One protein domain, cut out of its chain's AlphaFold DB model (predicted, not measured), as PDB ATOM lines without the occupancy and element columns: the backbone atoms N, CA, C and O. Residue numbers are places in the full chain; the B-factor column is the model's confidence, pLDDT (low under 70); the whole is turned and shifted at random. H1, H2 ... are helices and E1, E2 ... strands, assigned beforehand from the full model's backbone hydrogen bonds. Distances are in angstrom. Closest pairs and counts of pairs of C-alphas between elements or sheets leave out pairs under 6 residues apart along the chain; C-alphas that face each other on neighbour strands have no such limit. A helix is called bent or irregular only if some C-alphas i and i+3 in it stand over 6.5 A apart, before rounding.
ATOM      1  N   ILE A   2     -45.608  29.267 -32.589       37.81
ATOM      2  CA  ILE A   2     -46.388  30.279 -33.351       37.81
ATOM      3  C   ILE A   2     -46.525  31.629 -32.606       37.81
ATOM      4  O   ILE A   2     -46.229  32.689 -33.150       37.81
ATOM      5  N   LEU A   3     -46.852  31.596 -31.308       33.56
ATOM      6  CA  LEU A   3     -46.923  32.793 -30.452       33.56
ATOM      7  C   LEU A   3     -45.580  33.529 -30.289       33.56
ATOM      8  O   LEU A   3     -45.581  34.728 -30.014       33.56
ATOM      9  N   SER A   4     -44.438  32.847 -30.451       41.84
ATOM     10  CA  SER A   4     -43.123  33.495 -30.367       41.84
ATOM     11  C   SER A   4     -42.723  34.183 -31.670       41.84
ATOM     12  O   SER A   4     -42.075  35.218 -31.597       41.84
ATOM     13  N   VAL A   5     -43.135  33.669 -32.836       44.81
ATOM     14  CA  VAL A   5     -42.890  34.316 -34.142       44.81
ATOM     15  C   VAL A   5     -43.780  35.552 -34.305       44.81
ATOM     16  O   VAL A   5     -43.272  36.636 -34.570       44.81
ATOM     17  N   LEU A   6     -45.076  35.448 -33.985       50.09
ATOM     18  CA  LEU A   6     -46.006  36.589 -34.019       50.09
ATOM     19  C   LEU A   6     -45.592  37.726 -33.067       50.09
ATOM     20  O   LEU A   6     -45.660  38.901 -33.426       50.09
ATOM     21  N   ARG A   7     -45.103  37.399 -31.859       54.06
ATOM     22  CA  ARG A   7     -44.539  38.404 -30.934       54.06
ATOM     23  C   ARG A   7     -43.226  39.002 -31.444       54.06
ATOM     24  O   ARG A   7     -42.977  40.179 -31.189       54.06
ATOM     25  N   ARG A   8     -42.406  38.214 -32.147       56.56
ATOM     26  CA  ARG A   8     -41.154  38.677 -32.762       56.56
ATOM     27  C   ARG A   8     -41.387  39.577 -33.966       56.56
ATOM     28  O   ARG A   8     -40.548  40.434 -34.157       56.56
ATOM     29  N   LEU A   9     -42.487  39.428 -34.705       61.62
ATOM     30  CA  LEU A   9     -42.813  40.244 -35.885       61.62
ATOM     31  C   LEU A   9     -43.581  41.527 -35.552       61.62
ATOM     32  O   LEU A   9     -43.345  42.567 -36.160       61.62
ATOM     33  N   LYS A  10     -44.445  41.498 -34.529       64.69
ATOM     34  CA  LYS A  10     -45.266  42.665 -34.165       64.69
ATOM     35  C   LYS A  10     -44.436  43.881 -33.735       64.69
ATOM     36  O   LYS A  10     -44.764  45.004 -34.097       64.69
ATOM     37  N   LYS A  11     -43.372  43.674 -32.949       65.12
ATOM     38  CA  LYS A  11     -42.500  44.771 -32.490       65.12
ATOM     39  C   LYS A  11     -41.724  45.413 -33.659       65.12
ATOM     40  O   LYS A  11     -41.777  46.635 -33.761       65.12
ATOM     41  N   PRO A  12     -41.077  44.645 -34.551       63.72
ATOM     42  CA  PRO A  12     -40.524  45.150 -35.801       63.72
ATOM     43  C   PRO A  12     -41.510  45.906 -36.688       63.72
ATOM     44  O   PRO A  12     -41.177  46.999 -37.125       63.72
ATOM     45  N   LEU A  13     -42.736  45.400 -36.878       66.00
ATOM     46  CA  LEU A  13     -43.755  46.103 -37.670       66.00
ATOM     47  C   LEU A  13     -44.070  47.489 -37.097       66.00
ATOM     48  O   LEU A  13     -44.159  48.471 -37.823       66.00
ATOM     49  N   ILE A  14     -44.202  47.579 -35.771       67.06
ATOM     50  CA  ILE A  14     -44.440  48.854 -35.081       67.06
ATOM     51  C   ILE A  14     -43.239  49.797 -35.229       67.06
ATOM     52  O   ILE A  14     -43.424  51.009 -35.318       67.06
ATOM     53  N   ILE A  15     -42.011  49.270 -35.235       65.06
ATOM     54  CA  ILE A  15     -40.805  50.075 -35.473       65.06
ATOM     55  C   ILE A  15     -40.801  50.601 -36.912       65.06
ATOM     56  O   ILE A  15     -40.587  51.796 -37.097       65.06
ATOM     57  N   LEU A  16     -41.108  49.750 -37.895       65.62
ATOM     58  CA  LEU A  16     -41.206  50.119 -39.309       65.62
ATOM     59  C   LEU A  16     -42.238  51.236 -39.522       65.62
ATOM     60  O   LEU A  16     -41.907  52.293 -40.052       65.62
ATOM     61  N   LEU A  17     -43.456  51.049 -38.997       67.25
ATOM     62  CA  LEU A  17     -44.534  52.042 -39.028       67.25
ATOM     63  C   LEU A  17     -44.086  53.408 -38.501       67.25
ATOM     64  O   LEU A  17     -44.440  54.440 -39.060       67.25
ATOM     65  N   LYS A  18     -43.322  53.425 -37.402       65.25
ATOM     66  CA  LYS A  18     -42.863  54.660 -36.753       65.25
ATOM     67  C   LYS A  18     -41.715  55.348 -37.483       65.25
ATOM     68  O   LYS A  18     -41.568  56.556 -37.318       65.25
ATOM     69  N   LYS A  19     -40.900  54.599 -38.225       64.25
ATOM     70  CA  LYS A  19     -39.730  55.128 -38.936       64.25
ATOM     71  C   LYS A  19     -40.076  55.615 -40.344       64.25
ATOM     72  O   LYS A  19     -39.559  56.651 -40.738       64.25
ATOM     73  N   ASN A  20     -40.988  54.943 -41.045       64.62
ATOM     74  CA  ASN A  20     -41.346  55.312 -42.414       64.62
ATOM     75  C   ASN A  20     -42.478  56.342 -42.429       64.62
ATOM     76  O   ASN A  20     -43.563  56.114 -41.883       64.62
ATOM     77  N   GLU A  21     -42.214  57.502 -43.030       66.56
ATOM     78  CA  GLU A  21     -43.202  58.578 -43.189       66.56
ATOM     79  C   GLU A  21     -44.365  58.152 -44.091       66.56
ATOM     80  O   GLU A  21     -45.510  58.496 -43.823       66.56
ATOM     81  N   GLN A  22     -44.109  57.302 -45.083       67.31
ATOM     82  CA  GLN A  22     -45.133  56.761 -45.987       67.31
ATOM     83  C   GLN A  22     -46.188  55.917 -45.266       67.31
ATOM     84  O   GLN A  22     -47.332  55.819 -45.700       67.31
ATOM     85  N   LEU A  23     -45.812  55.311 -44.138       72.88
ATOM     86  CA  LEU A  23     -46.698  54.479 -43.329       72.88
ATOM     87  C   LEU A  23     -47.430  55.288 -42.252       72.88
ATOM     88  O   LEU A  23     -48.085  54.700 -41.389       72.88
ATOM     89  N   TYR A  24     -47.313  56.621 -42.270       73.94
ATOM     90  CA  TYR A  24     -47.872  57.497 -41.243       73.94
ATOM     91  C   TYR A  24     -49.364  57.249 -41.015       73.94
ATOM     92  O   TYR A  24     -49.778  57.090 -39.865       73.94
ATOM     93  N   ASN A  25     -50.144  57.111 -42.094       74.19
ATOM     94  CA  ASN A  25     -51.587  56.865 -42.019       74.19
ATOM     95  C   ASN A  25     -51.915  55.583 -41.234       74.19
ATOM     96  O   ASN A  25     -52.907  55.531 -40.511       74.19
ATOM     97  N   LEU A  26     -51.042  54.574 -41.286       80.38
ATOM     98  CA  LEU A  26     -51.249  53.274 -40.646       80.38
ATOM     99  C   LEU A  26     -50.827  53.231 -39.165       80.38
ATOM    100  O   LEU A  26     -51.108  52.241 -38.487       80.38
ATOM    101  N   ARG A  27     -50.156  54.269 -38.640       77.94
ATOM    102  CA  ARG A  27     -49.520  54.251 -37.302       77.94
ATOM    103  C   ARG A  27     -50.495  54.052 -36.148       77.94
ATOM    104  O   ARG A  27     -50.147  53.380 -35.176       77.94
ATOM    105  N   ASP A  28     -51.688  54.621 -36.263       78.62
ATOM    106  CA  ASP A  28     -52.722  54.545 -35.226       78.62
ATOM    107  C   ASP A  28     -53.619  53.306 -35.384       78.62
ATOM    108  O   ASP A  28     -54.461  53.020 -34.530       78.62
ATOM    109  N   GLY A  29     -53.436  52.552 -36.471       82.69
ATOM    110  CA  GLY A  29     -54.228  51.374 -36.775       82.69
ATOM    111  C   GLY A  29     -53.843  50.155 -35.941       82.69
ATOM    112  O   GLY A  29     -52.686  49.907 -35.586       82.69
ATOM    113  N   LYS A  30     -54.841  49.325 -35.643       86.44
ATOM    114  CA  LYS A  30     -54.642  48.044 -34.976       86.44
ATOM    115  C   LYS A  30     -54.202  47.002 -36.000       86.44
ATOM    116  O   LYS A  30     -54.974  46.599 -36.860       86.44
ATOM    117  N   ILE A  31     -52.980  46.497 -35.846       86.38
ATOM    118  CA  ILE A  31     -52.485  45.366 -36.641       86.38
ATOM    119  C   ILE A  31     -53.191  44.077 -36.192       86.38
ATOM    120  O   ILE A  31     -53.048  43.646 -35.036       86.38
ATOM    121  N   VAL A  32     -53.912  43.445 -37.115       89.38
ATOM    122  CA  VAL A  32     -54.672  42.210 -36.910       89.38
ATOM    123  C   VAL A  32     -54.165  41.132 -37.854       89.38
ATOM    124  O   VAL A  32     -54.145  41.299 -39.066       89.38
ATOM    125  N   PHE A  33     -53.764  39.998 -37.282       90.94
ATOM    126  CA  PHE A  33     -53.446  38.802 -38.054       90.94
ATOM    127  C   PHE A  33     -54.714  38.258 -38.715       90.94
ATOM    128  O   PHE A  33     -55.727  38.091 -38.032       90.94
ATOM    129  N   LYS A  34     -54.646  37.965 -40.015       92.38
ATOM    130  CA  LYS A  34     -55.792  37.479 -40.788       92.38
ATOM    131  C   LYS A  34     -55.523  36.103 -41.386       92.38
ATOM    132  O   LYS A  34     -56.339  35.211 -41.189       92.38
ATOM    133  N   GLU A  35     -54.387  35.903 -42.057       94.06
ATOM    134  CA  GLU A  35     -54.144  34.669 -42.817       94.06
ATOM    135  C   GLU A  35     -52.689  34.188 -42.772       94.06
ATOM    136  O   GLU A  35     -51.742  34.975 -42.702       94.06
ATOM    137  N   HIS A  36     -52.529  32.863 -42.844       94.88
ATOM    138  CA  HIS A  36     -51.258  32.226 -43.187       94.88
ATOM    139  C   HIS A  36     -51.145  32.153 -44.708       94.88
ATOM    140  O   HIS A  36     -52.106  31.760 -45.372       94.88
ATOM    141  N   LEU A  37     -49.969  32.478 -45.236       94.75
ATOM    142  CA  LEU A  37     -49.665  32.373 -46.657       94.75
ATOM    143  C   LEU A  37     -48.741  31.183 -46.887       94.75
ATOM    144  O   LEU A  37     -47.685  31.064 -46.257       94.75
ATOM    145  N   TYR A  38     -49.171  30.298 -47.772       95.06
ATOM    146  CA  TYR A  38     -48.504  29.048 -48.091       95.06
ATOM    147  C   TYR A  38     -47.802  29.130 -49.443       95.06
ATOM    148  O   TYR A  38     -48.200  29.887 -50.323       95.06
ATOM    149  N   ASP A  39     -46.775  28.317 -49.614       92.06
ATOM    150  CA  ASP A  39     -46.157  28.054 -50.906       92.06
ATOM    151  C   ASP A  39     -46.621  26.692 -51.439       92.06
ATOM    152  O   ASP A  39     -47.345  25.934 -50.785       92.06
ATOM    153  N   ILE A  40     -46.234  26.381 -52.669       89.19
ATOM    154  CA  ILE A  40     -46.704  25.235 -53.447       89.19
ATOM    155  C   ILE A  40     -46.338  23.862 -52.848       89.19
ATOM    156  O   ILE A  40     -46.838  22.820 -53.286       89.19
ATOM    157  N   ASP A  41     -45.426  23.858 -51.881       92.25
ATOM    158  CA  ASP A  41     -44.957  22.718 -51.095       92.25
ATOM    159  C   ASP A  41     -45.647  22.620 -49.718       92.25
ATOM    160  O   ASP A  41     -45.203  21.859 -48.861       92.25
ATOM    161  N   ASP A  42     -46.736  23.374 -49.513       94.81
ATOM    162  CA  ASP A  42     -47.496  23.477 -48.260       94.81
ATOM    163  C   ASP A  42     -46.712  24.104 -47.086       94.81
ATOM    164  O   ASP A  42     -47.192  24.099 -45.945       94.81
ATOM    165  N   THR A  43     -45.540  24.696 -47.338       94.12
ATOM    166  CA  THR A  43     -44.800  25.451 -46.319       94.12
ATOM    167  C   THR A  43     -45.420  26.828 -46.106       94.12
ATOM    168  O   THR A  43     -45.877  27.467 -47.048       94.12
ATOM    169  N   VAL A  44     -45.457  27.304 -44.856       94.62
ATOM    170  CA  VAL A  44     -45.851  28.691 -44.570       94.62
ATOM    171  C   VAL A  44     -44.680  29.592 -44.936       94.62
ATOM    172  O   VAL A  44     -43.620  29.496 -44.316       94.62
ATOM    173  N   VAL A  45     -44.883  30.469 -45.914       92.00
ATOM    174  CA  VAL A  45     -43.871  31.428 -46.387       92.00
ATOM    175  C   VAL A  45     -44.147  32.850 -45.937       92.00
ATOM    176  O   VAL A  45     -43.221  33.648 -45.870       92.00
ATOM    177  N   GLY A  46     -45.381  33.161 -45.542       92.56
ATOM    178  CA  GLY A  46     -45.716  34.496 -45.080       92.56
ATOM    179  C   GLY A  46     -46.957  34.565 -44.208       92.56
ATOM    180  O   GLY A  46     -47.659  33.579 -43.967       92.56
ATOM    181  N   TYR A  47     -47.222  35.773 -43.737       92.62
ATOM    182  CA  TYR A  47     -48.381  36.116 -42.931       92.62
ATOM    183  C   TYR A  47     -49.006  37.394 -43.470       92.62
ATOM    184  O   TYR A  47     -48.301  38.381 -43.681       92.62
ATOM    185  N   TYR A  48     -50.325  37.384 -43.631       93.25
ATOM    186  CA  TYR A  48     -51.100  38.568 -43.980       93.25
ATOM    187  C   TYR A  48     -51.691  39.200 -42.716       93.25
ATOM    188  O   TYR A  48     -52.422  38.558 -41.944       93.25
ATOM    189  N   PHE A  49     -51.374  40.475 -42.516       90.81
ATOM    190  CA  PHE A  49     -51.911  41.318 -41.458       90.81
ATOM    191  C   PHE A  49     -52.705  42.465 -42.067       90.81
ATOM    192  O   PHE A  49     -52.176  43.205 -42.887       90.81
ATOM    193  N   ALA A  50     -53.935  42.665 -41.604       91.19
ATOM    194  CA  ALA A  50     -54.688  43.877 -41.890       91.19
ATOM    195  C   ALA A  50     -54.389  44.946 -40.832       91.19
ATOM    196  O   ALA A  50     -54.148  44.636 -39.660       91.19
ATOM    197  N   VAL A  51     -54.449  46.206 -41.240       88.88
ATOM    198  CA  VAL A  51     -54.453  47.369 -40.358       88.88
ATOM    199  C   VAL A  51     -55.890  47.856 -40.255       88.88
ATOM    200  O   VAL A  51     -56.440  48.408 -41.202       88.88
ATOM    201  N   GLU A  52     -56.507  47.624 -39.101       83.81
ATOM    202  CA  GLU A  52     -57.858  48.093 -38.808       83.81
ATOM    203  C   GLU A  52     -57.777  49.484 -38.168       83.81
ATOM    204  O   GLU A  52     -57.270  49.640 -37.054       83.81
ATOM    205  N   SER A  53     -58.268  50.497 -38.876       81.06
ATOM    206  CA  SER A  53     -58.408  51.875 -38.400       81.06
ATOM    207  C   SER A  53     -59.752  52.434 -38.866       81.06
ATOM    208  O   SER A  53     -60.267  52.040 -39.907       81.06
ATOM    209  N   GLU A  54     -60.330  53.359 -38.099       76.25
ATOM    210  CA  GLU A  54     -61.555  54.065 -38.507       76.25
ATOM    211  C   GLU A  54     -61.319  55.018 -39.691       76.25
ATOM    212  O   GLU A  54     -62.270  55.410 -40.360       76.25
ATOM    213  N   LYS A  55     -60.063  55.419 -39.937       74.19
ATOM    214  CA  LYS A  55     -59.709  56.473 -40.904       74.19
ATOM    215  C   LYS A  55     -59.015  55.968 -42.163       74.19
ATOM    216  O   LYS A  55     -58.981  56.685 -43.151       74.19
ATOM    217  N   THR A  56     -58.415  54.786 -42.103       79.06
ATOM    218  CA  THR A  56     -57.608  54.231 -43.192       79.06
ATOM    219  C   THR A  56     -57.699  52.714 -43.173       79.06
ATOM    220  O   THR A  56     -57.935  52.102 -42.126       79.06
ATOM    221  N   LYS A  57     -57.475  52.107 -44.331       87.31
ATOM    222  CA  LYS A  57     -57.230  50.678 -44.455       87.31
ATOM    223  C   LYS A  57     -55.783  50.462 -44.863       87.31
ATOM    224  O   LYS A  57     -55.197  51.272 -45.571       87.31
ATOM    225  N   GLY A  58     -55.203  49.366 -44.418       90.94
ATOM    226  CA  GLY A  58     -53.862  48.990 -44.831       90.94
ATOM    227  C   GLY A  58     -53.622  47.519 -44.611       90.94
ATOM    228  O   GLY A  58     -54.402  46.833 -43.942       90.94
ATOM    229  N   TYR A  59     -52.502  47.037 -45.122       91.75
ATOM    230  CA  TYR A  59     -52.063  45.682 -44.847       91.75
ATOM    231  C   TYR A  59     -50.552  45.535 -44.937       91.75
ATOM    232  O   TYR A  59     -49.855  46.365 -45.517       91.75
ATOM    233  N   PHE A  60     -50.075  44.429 -44.376       89.94
ATOM    234  CA  PHE A  60     -48.703  43.961 -44.478       89.94
ATOM    235  C   PHE A  60     -48.698  42.474 -44.816       89.94
ATOM    236  O   PHE A  60     -49.425  41.688 -44.201       89.94
ATOM    237  N   ILE A  61     -47.838  42.087 -45.746       90.62
ATOM    238  CA  ILE A  61     -47.424  40.711 -45.983       90.62
ATOM    239  C   ILE A  61     -45.980  40.593 -45.518       90.62
ATOM    240  O   ILE A  61     -45.063  41.160 -46.107       90.62
ATOM    241  N   THR A  62     -45.786  39.845 -44.438       87.50
ATOM    242  CA  THR A  62     -44.460  39.620 -43.856       87.50
ATOM    243  C   THR A  62     -43.997  38.207 -44.123       87.50
ATOM    244  O   THR A  62     -44.809  37.283 -44.015       87.50
ATOM    245  N   SER A  63     -42.701  38.017 -44.335       87.62
ATOM    246  CA  SER A  63     -42.147  36.676 -44.477       87.62
ATOM    247  C   SER A  63     -42.193  35.877 -43.164       87.62
ATOM    248  O   SER A  63     -41.975  36.394 -42.062       87.62
ATOM    249  N   ALA A  64     -42.477  34.581 -43.288       88.94
ATOM    250  CA  ALA A  64     -42.367  33.587 -42.223       88.94
ATOM    251  C   ALA A  64     -41.003  32.873 -42.212       88.94
ATOM    252  O   ALA A  64     -40.696  32.156 -41.254       88.94
ATOM    253  N   VAL A  65     -40.191  33.071 -43.255       87.38
ATOM    254  CA  VAL A  65     -38.867  32.469 -43.447       87.38
ATOM    255  C   VAL A  65     -37.798  33.555 -43.546       87.38
ATOM    256  O   VAL A  65     -38.037  34.647 -44.051       87.38
ATOM    257  N   ASP A  66     -36.596  33.286 -43.049       85.56
ATOM    258  CA  ASP A  66     -35.552  34.310 -42.990       85.56
ATOM    259  C   ASP A  66     -34.765  34.472 -44.300       85.56
ATOM    260  O   ASP A  66     -33.950  35.382 -44.409       85.56
ATOM    261  N   THR A  67     -35.029  33.627 -45.296       85.31
ATOM    262  CA  THR A  67     -34.416  33.638 -46.634       85.31
ATOM    263  C   THR A  67     -35.152  34.496 -47.668       85.31
ATOM    264  O   THR A  67     -34.723  34.558 -48.816       85.31
ATOM    265  N   ILE A  68     -36.256  35.124 -47.269       83.50
ATOM    266  CA  ILE A  68     -37.052  36.093 -48.040       83.50
ATOM    267  C   ILE A  68     -37.111  37.366 -47.208       83.50
ATOM    268  O   ILE A  68     -37.052  37.265 -45.975       83.50
ATOM    269  N   ASP A  69     -37.228  38.538 -47.825       79.50
ATOM    270  CA  ASP A  69     -37.254  39.775 -47.062       79.50
ATOM    271  C   ASP A  69     -38.414  39.858 -46.054       79.50
ATOM    272  O   ASP A  69     -39.490  39.279 -46.239       79.50
ATOM    273  N   PRO A  70     -38.189  40.492 -44.885       77.75
ATOM    274  CA  PRO A  70     -39.132  40.431 -43.769       77.75
ATOM    275  C   PRO A  70     -40.485  41.065 -44.095       77.75
ATOM    276  O   PRO A  70     -41.491  40.700 -43.479       77.75
ATOM    277  N   MET A  71     -40.511  42.000 -45.038       79.94
ATOM    278  CA  MET A  71     -41.699  42.689 -45.512       79.94
ATOM    279  C   MET A  71     -41.703  42.604 -47.033       79.94
ATOM    280  O   MET A  71     -40.882  43.235 -47.679       79.94
ATOM    281  N   ILE A  72     -42.619  41.802 -47.561       82.25
ATOM    282  CA  ILE A  72     -42.666  41.439 -48.981       82.25
ATOM    283  C   ILE A  72     -43.573  42.414 -49.736       82.25
ATOM    284  O   ILE A  72     -43.315  42.814 -50.866       82.25
ATOM    285  N   GLN A  73     -44.686  42.782 -49.100       88.56
ATOM    286  CA  GLN A  73     -45.701  43.627 -49.707       88.56
ATOM    287  C   GLN A  73     -46.461  44.384 -48.624       88.56
ATOM    288  O   GLN A  73     -46.733  43.843 -47.549       88.56
ATOM    289  N   TYR A  74     -46.866  45.613 -48.905       89.25
ATOM    290  CA  TYR A  74     -47.758  46.360 -48.026       89.25
ATOM    291  C   TYR A  74     -48.666  47.295 -48.814       89.25
ATOM    292  O   TYR A  74     -48.474  47.524 -50.006       89.25
ATOM    293  N   GLY A  75     -49.682  47.825 -48.147       89.94
ATOM    294  CA  GLY A  75     -50.616  48.760 -48.752       89.94
ATOM    295  C   GLY A  75     -51.054  49.841 -47.777       89.94
ATOM    296  O   GLY A  75     -51.283  49.557 -46.599       89.94
ATOM    297  N   VAL A  76     -51.158  51.072 -48.280       88.50
ATOM    298  CA  VAL A  76     -51.588  52.269 -47.543       88.50
ATOM    299  C   VAL A  76     -52.845  52.837 -48.197       88.50
ATOM    300  O   VAL A  76     -52.836  53.135 -49.392       88.50
ATOM    301  N   ASP A  77     -53.913  52.972 -47.411       88.31
ATOM    302  CA  ASP A  77     -55.264  53.330 -47.865       88.31
ATOM    303  C   ASP A  77     -55.888  52.274 -48.810       88.31
ATOM    304  O   ASP A  77     -56.709  52.586 -49.668       88.31
ATOM    305  N   VAL A  78     -55.487  51.006 -48.647       89.06
ATOM    306  CA  VAL A  78     -55.862  49.845 -49.480       89.06
ATOM    307  C   VAL A  78     -55.877  48.553 -48.653       89.06
ATOM    308  O   VAL A  78     -55.127  48.415 -47.686       89.06
ATOM    309  N   ASP A  79     -56.714  47.583 -49.033       89.12
ATOM    310  CA  ASP A  79     -56.719  46.217 -48.497       89.12
ATOM    311  C   ASP A  79     -56.685  45.122 -49.596       89.12
ATOM    312  O   ASP A  79     -56.689  45.397 -50.799       89.12
ATOM    313  N   LEU A  80     -56.606  43.856 -49.168       89.06
ATOM    314  CA  LEU A  80     -56.723  42.664 -50.026       89.06
ATOM    315  C   LEU A  80     -58.010  41.871 -49.742       89.06
ATOM    316  O   LEU A  80     -58.078  40.672 -50.018       89.06
ATOM    317  N   GLU A  81     -59.017  42.497 -49.133       87.06
ATOM    318  CA  GLU A  81     -60.213  41.808 -48.648       87.06
ATOM    319  C   GLU A  81     -60.995  41.163 -49.796       87.06
ATOM    320  O   GLU A  81     -61.334  39.984 -49.710       87.06
ATOM    321  N   GLU A  82     -61.205  41.876 -50.906       84.88
ATOM    322  CA  GLU A  82     -61.891  41.321 -52.081       84.88
ATOM    323  C   GLU A  82     -61.172  40.090 -52.645       84.88
ATOM    324  O   GLU A  82     -61.810  39.093 -52.990       84.88
ATOM    325  N   THR A  83     -59.841  40.128 -52.699       86.44
ATOM    326  CA  THR A  83     -59.047  38.995 -53.177       86.44
ATOM    327  C   THR A  83     -59.127  37.815 -52.217       86.44
ATOM    328  O   THR A  83     -59.401  36.693 -52.643       86.44
ATOM    329  N   LEU A  84     -58.942  38.050 -50.918       88.75
ATOM    330  CA  LEU A  84     -58.910  36.983 -49.917       88.75
ATOM    331  C   LEU A  84     -60.295  36.391 -49.619       88.75
ATOM    332  O   LEU A  84     -60.383  35.212 -49.275       88.75
ATOM    333  N   ASN A  85     -61.377  37.146 -49.827       88.75
ATOM    334  CA  ASN A  85     -62.753  36.660 -49.684       88.75
ATOM    335  C   ASN A  85     -63.159  35.647 -50.768       88.75
ATOM    336  O   ASN A  85     -64.171  34.963 -50.611       88.75
ATOM    337  N   LYS A  86     -62.367  35.489 -51.840       88.00
ATOM    338  CA  LYS A  86     -62.550  34.416 -52.836       88.00
ATOM    339  C   LYS A  86     -62.212  33.028 -52.278       88.00
ATOM    340  O   LYS A  86     -62.626  32.025 -52.857       88.00
ATOM    341  N   LYS A  87     -61.474  32.957 -51.164       90.56
ATOM    342  CA  LYS A  87     -61.106  31.705 -50.494       90.56
ATOM    343  C   LYS A  87     -62.347  30.985 -49.966       90.56
ATOM    344  O   LYS A  87     -63.093  31.531 -49.152       90.56
ATOM    345  N   MET A  88     -62.539  29.724 -50.351       90.81
ATOM    346  CA  MET A  88     -63.619  28.909 -49.797       90.81
ATOM    347  C   MET A  88     -63.297  28.410 -48.385       90.81
ATOM    348  O   MET A  88     -62.148  28.351 -47.937       90.81
ATOM    349  N   LYS A  89     -64.346  27.987 -47.673       88.75
ATOM    350  CA  LYS A  89     -64.212  27.312 -46.382       88.75
ATOM    351  C   LYS A  89     -63.293  26.087 -46.534       88.75
ATOM    352  O   LYS A  89     -63.485  25.282 -47.438       88.75
ATOM    353  N   ASP A  90     -62.318  25.971 -45.634       91.00
ATOM    354  CA  ASP A  90     -61.281  24.923 -45.576       91.00
ATOM    355  C   ASP A  90     -60.143  25.027 -46.614       91.00
ATOM    356  O   ASP A  90     -59.250  24.177 -46.625       91.00
ATOM    357  N   GLU A  91     -60.118  26.066 -47.454       95.31
ATOM    358  CA  GLU A  91     -58.962  26.353 -48.308       95.31
ATOM    359  C   GLU A  91     -57.875  27.141 -47.555       95.31
ATOM    360  O   GLU A  91     -58.135  27.924 -46.636       95.31
ATOM    361  N   LYS A  92     -56.628  26.928 -47.974       95.88
ATOM    362  CA  LYS A  92     -55.450  27.731 -47.637       95.88
ATOM    363  C   LYS A  92     -55.238  28.805 -48.704       95.88
ATOM    364  O   LYS A  92     -55.664  28.635 -49.846       95.88
ATOM    365  N   VAL A  93     -54.535  29.874 -48.331       94.62
ATOM    366  CA  VAL A  93     -54.077  30.923 -49.254       94.62
ATOM    367  C   VAL A  93     -52.649  30.616 -49.683       94.62
ATOM    368  O   VAL A  93     -51.761  30.568 -48.837       94.62
ATOM    369  N   TYR A  94     -52.423  30.425 -50.976       92.81
ATOM    370  CA  TYR A  94     -51.094  30.267 -51.562       92.81
ATOM    371  C   TYR A  94     -50.646  31.593 -52.153       92.81
ATOM    372  O   TYR A  94     -51.455  32.253 -52.799       92.81
ATOM    373  N   TYR A  95     -49.397  31.980 -51.918       90.44
ATOM    374  CA  TYR A  95     -48.840  33.267 -52.329       90.44
ATOM    375  C   TYR A  95     -47.588  33.061 -53.183       90.44
ATOM    376  O   TYR A  95     -46.676  32.339 -52.779       90.44
ATOM    377  N   PHE A  96     -47.549  33.709 -54.348       85.25
ATOM    378  CA  PHE A  96     -46.518  33.510 -55.373       85.25
ATOM    379  C   PHE A  96     -45.839  34.820 -55.814       85.25
ATOM    380  O   PHE A  96     -45.379  34.908 -56.949       85.25
ATOM    381  N   GLY A  97     -45.803  35.834 -54.943       82.94
ATOM    382  CA  GLY A  97     -45.288  37.176 -55.263       82.94
ATOM    383  C   GLY A  97     -46.406  38.170 -55.586       82.94
ATOM    384  O   GLY A  97     -47.567  37.775 -55.650       82.94
ATOM    385  N   VAL A  98     -46.075  39.451 -55.752       82.25
ATOM    386  CA  VAL A  98     -46.993  40.616 -55.861       82.25
ATOM    387  C   VAL A  98     -48.417  40.296 -56.347       82.25
ATOM    388  O   VAL A  98     -48.629  39.997 -57.520       82.25
ATOM    389  N   ASN A  99     -49.417  40.384 -55.461       78.19
ATOM    390  CA  ASN A  99     -50.842  40.137 -55.768       78.19
ATOM    391  C   ASN A  99     -51.187  38.762 -56.398       78.19
ATOM    392  O   ASN A  99     -52.339  38.521 -56.771       78.19
ATOM    393  N   LYS A 100     -50.243  37.815 -56.468       83.88
ATOM    394  CA  LYS A 100     -50.444  36.453 -56.985       83.88
ATOM    395  C   LYS A 100     -50.874  35.531 -55.856       83.88
ATOM    396  O   LYS A 100     -50.051  35.007 -55.102       83.88
ATOM    397  N   PHE A 101     -52.178  35.301 -55.771       87.56
ATOM    398  CA  PHE A 101     -52.770  34.374 -54.812       87.56
ATOM    399  C   PHE A 101     -53.389  33.166 -55.510       87.56
ATOM    400  O   PHE A 101     -53.846  33.257 -56.638       87.56
ATOM    401  N   SER A 102     -53.469  32.028 -54.830       89.44
ATOM    402  CA  SER A 102     -54.348  30.927 -55.230       89.44
ATOM    403  C   SER A 102     -54.952  30.265 -53.999       89.44
ATOM    404  O   SER A 102     -54.445  30.417 -52.888       89.44
ATOM    405  N   PHE A 103     -56.047  29.532 -54.179       92.12
ATOM    406  CA  PHE A 103     -56.796  28.936 -53.076       92.12
ATOM    407  C   PHE A 103     -56.975  27.437 -53.299       92.12
ATOM    408  O   PHE A 103     -57.272  26.983 -54.407       92.12
ATOM    409  N   GLY A 104     -56.774  26.648 -52.248       93.00
ATOM    410  CA  GLY A 104     -56.933  25.195 -52.296       93.00
ATOM    411  C   GLY A 104     -56.640  24.534 -50.954       93.00
ATOM    412  O   GLY A 104     -56.072  25.144 -50.051       93.00
ATOM    413  N   LYS A 105     -57.004  23.264 -50.789       95.69
ATOM    414  CA  LYS A 105     -56.784  22.525 -49.531       95.69
ATOM    415  C   LYS A 105     -55.328  22.082 -49.357       95.69
ATOM    416  O   LYS A 105     -54.868  21.871 -48.234       95.69
ATOM    417  N   SER A 106     -54.595  21.943 -50.463       96.06
ATOM    418  CA  SER A 106     -53.186  21.524 -50.505       96.06
ATOM    419  C   SER A 106     -52.459  22.124 -51.711       96.06
ATOM    420  O   SER A 106     -53.103  22.458 -52.710       96.06
TER     421      SER A 106
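What this domain is: This is residues 2 to 106 of the 359 residues of the protein "Peptidase_C39_2 domain-containing protein" of Anoxybacillus flavithermus (UniProt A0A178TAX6). One twisted, curled sheet makes the body: the four-strand meander E1 to E4, each strand the antiparallel neighbour of the one before, is extended beyond E1 by the small hairpin E5 and E6. The long helix H1 skirts this sheet and meets the short helix H2 at a corner, H2 lies over the edge strand E4, and the short H3 grazes the sheet. The 105 printed residues hold three named helices and six named strands, in the order H1 H2 E1 E2 E3 E4 H3 E5 E6; the sheet, E4 E3 E2 E1 E5 E6, is mixed, and so is the class. The whole is compact, with a radius of gyration of the C-alphas of 13.5 A and spans of 38 by 29 by 24 A.

Where its parts are: Find C-alpha 2 at (-46.388, 30.279, -33.351); from there H1, residues 2 to 19, runs 26.3 A. It is neither bent nor irregular, but only just: C-alphas 8 and 11 are 6.2 A apart. H2, residues 21 to 26, is irregular, with C-alphas 22 and 25 7.6 A apart. At (-54.642, 48.044, -34.976) C-alpha 30 begins E1, residues 30 to 38, 23.9 A long. E2, residues 44 to 52, measures 23.5 A, and E3, residues 57 to 63, 20.6 A. Next come E4, residues 71 to 76, H3, residues 81 to 84, and E5, residues 92 to 95. E6, residues 101 to 104, ends at (-56.933, 25.195, -52.296).

How they stand to each other: Look first at the hairpin E1 and E2, antiparallel at 155 degrees, where N 32 and O 50 are 2.8 A apart. E2 and E3 form a hairpin with N 49 and O 60 at 2.8 A, as do E3 and E4 with N 61 and O 73 at 2.7 A. On the other side of E1, E5 is parallel to it, with N 38 and O 93 at 2.8 A; the hairpin E5 and E6 has N 94 and O 102 at 2.8 A. H2 is on the sheet at a height of 8.7 A, over E4 and across the strands at 68 degrees on the local plane; their closest C-alphas, Leu 23 and Val 76, are 6.8 A apart. H1 only grazes the sheet with residues 6 to 16. H1 and H2 touch only at the corner, C-alphas of Leu 17 and Leu 23 at 5.4 A. H3 only grazes the sheet and is apart from H1 and H2. In H1, 12 of 14 O i to N i+4 pairs are within hydrogen-bond range; H2 has 0 of 2, but 2 of 3 O i to N i+3 pairs; H3 is too short for an O i to N i+4 pair.

The domain as a whole: The C-alphas of Glu 21 and Ser 106, the two farthest apart, are 39.1 A from each other. The printed part has no cut and no long link. Mean pLDDT of the printed part is 81.9; look for low confidence, under 70, at residues 2 to 22.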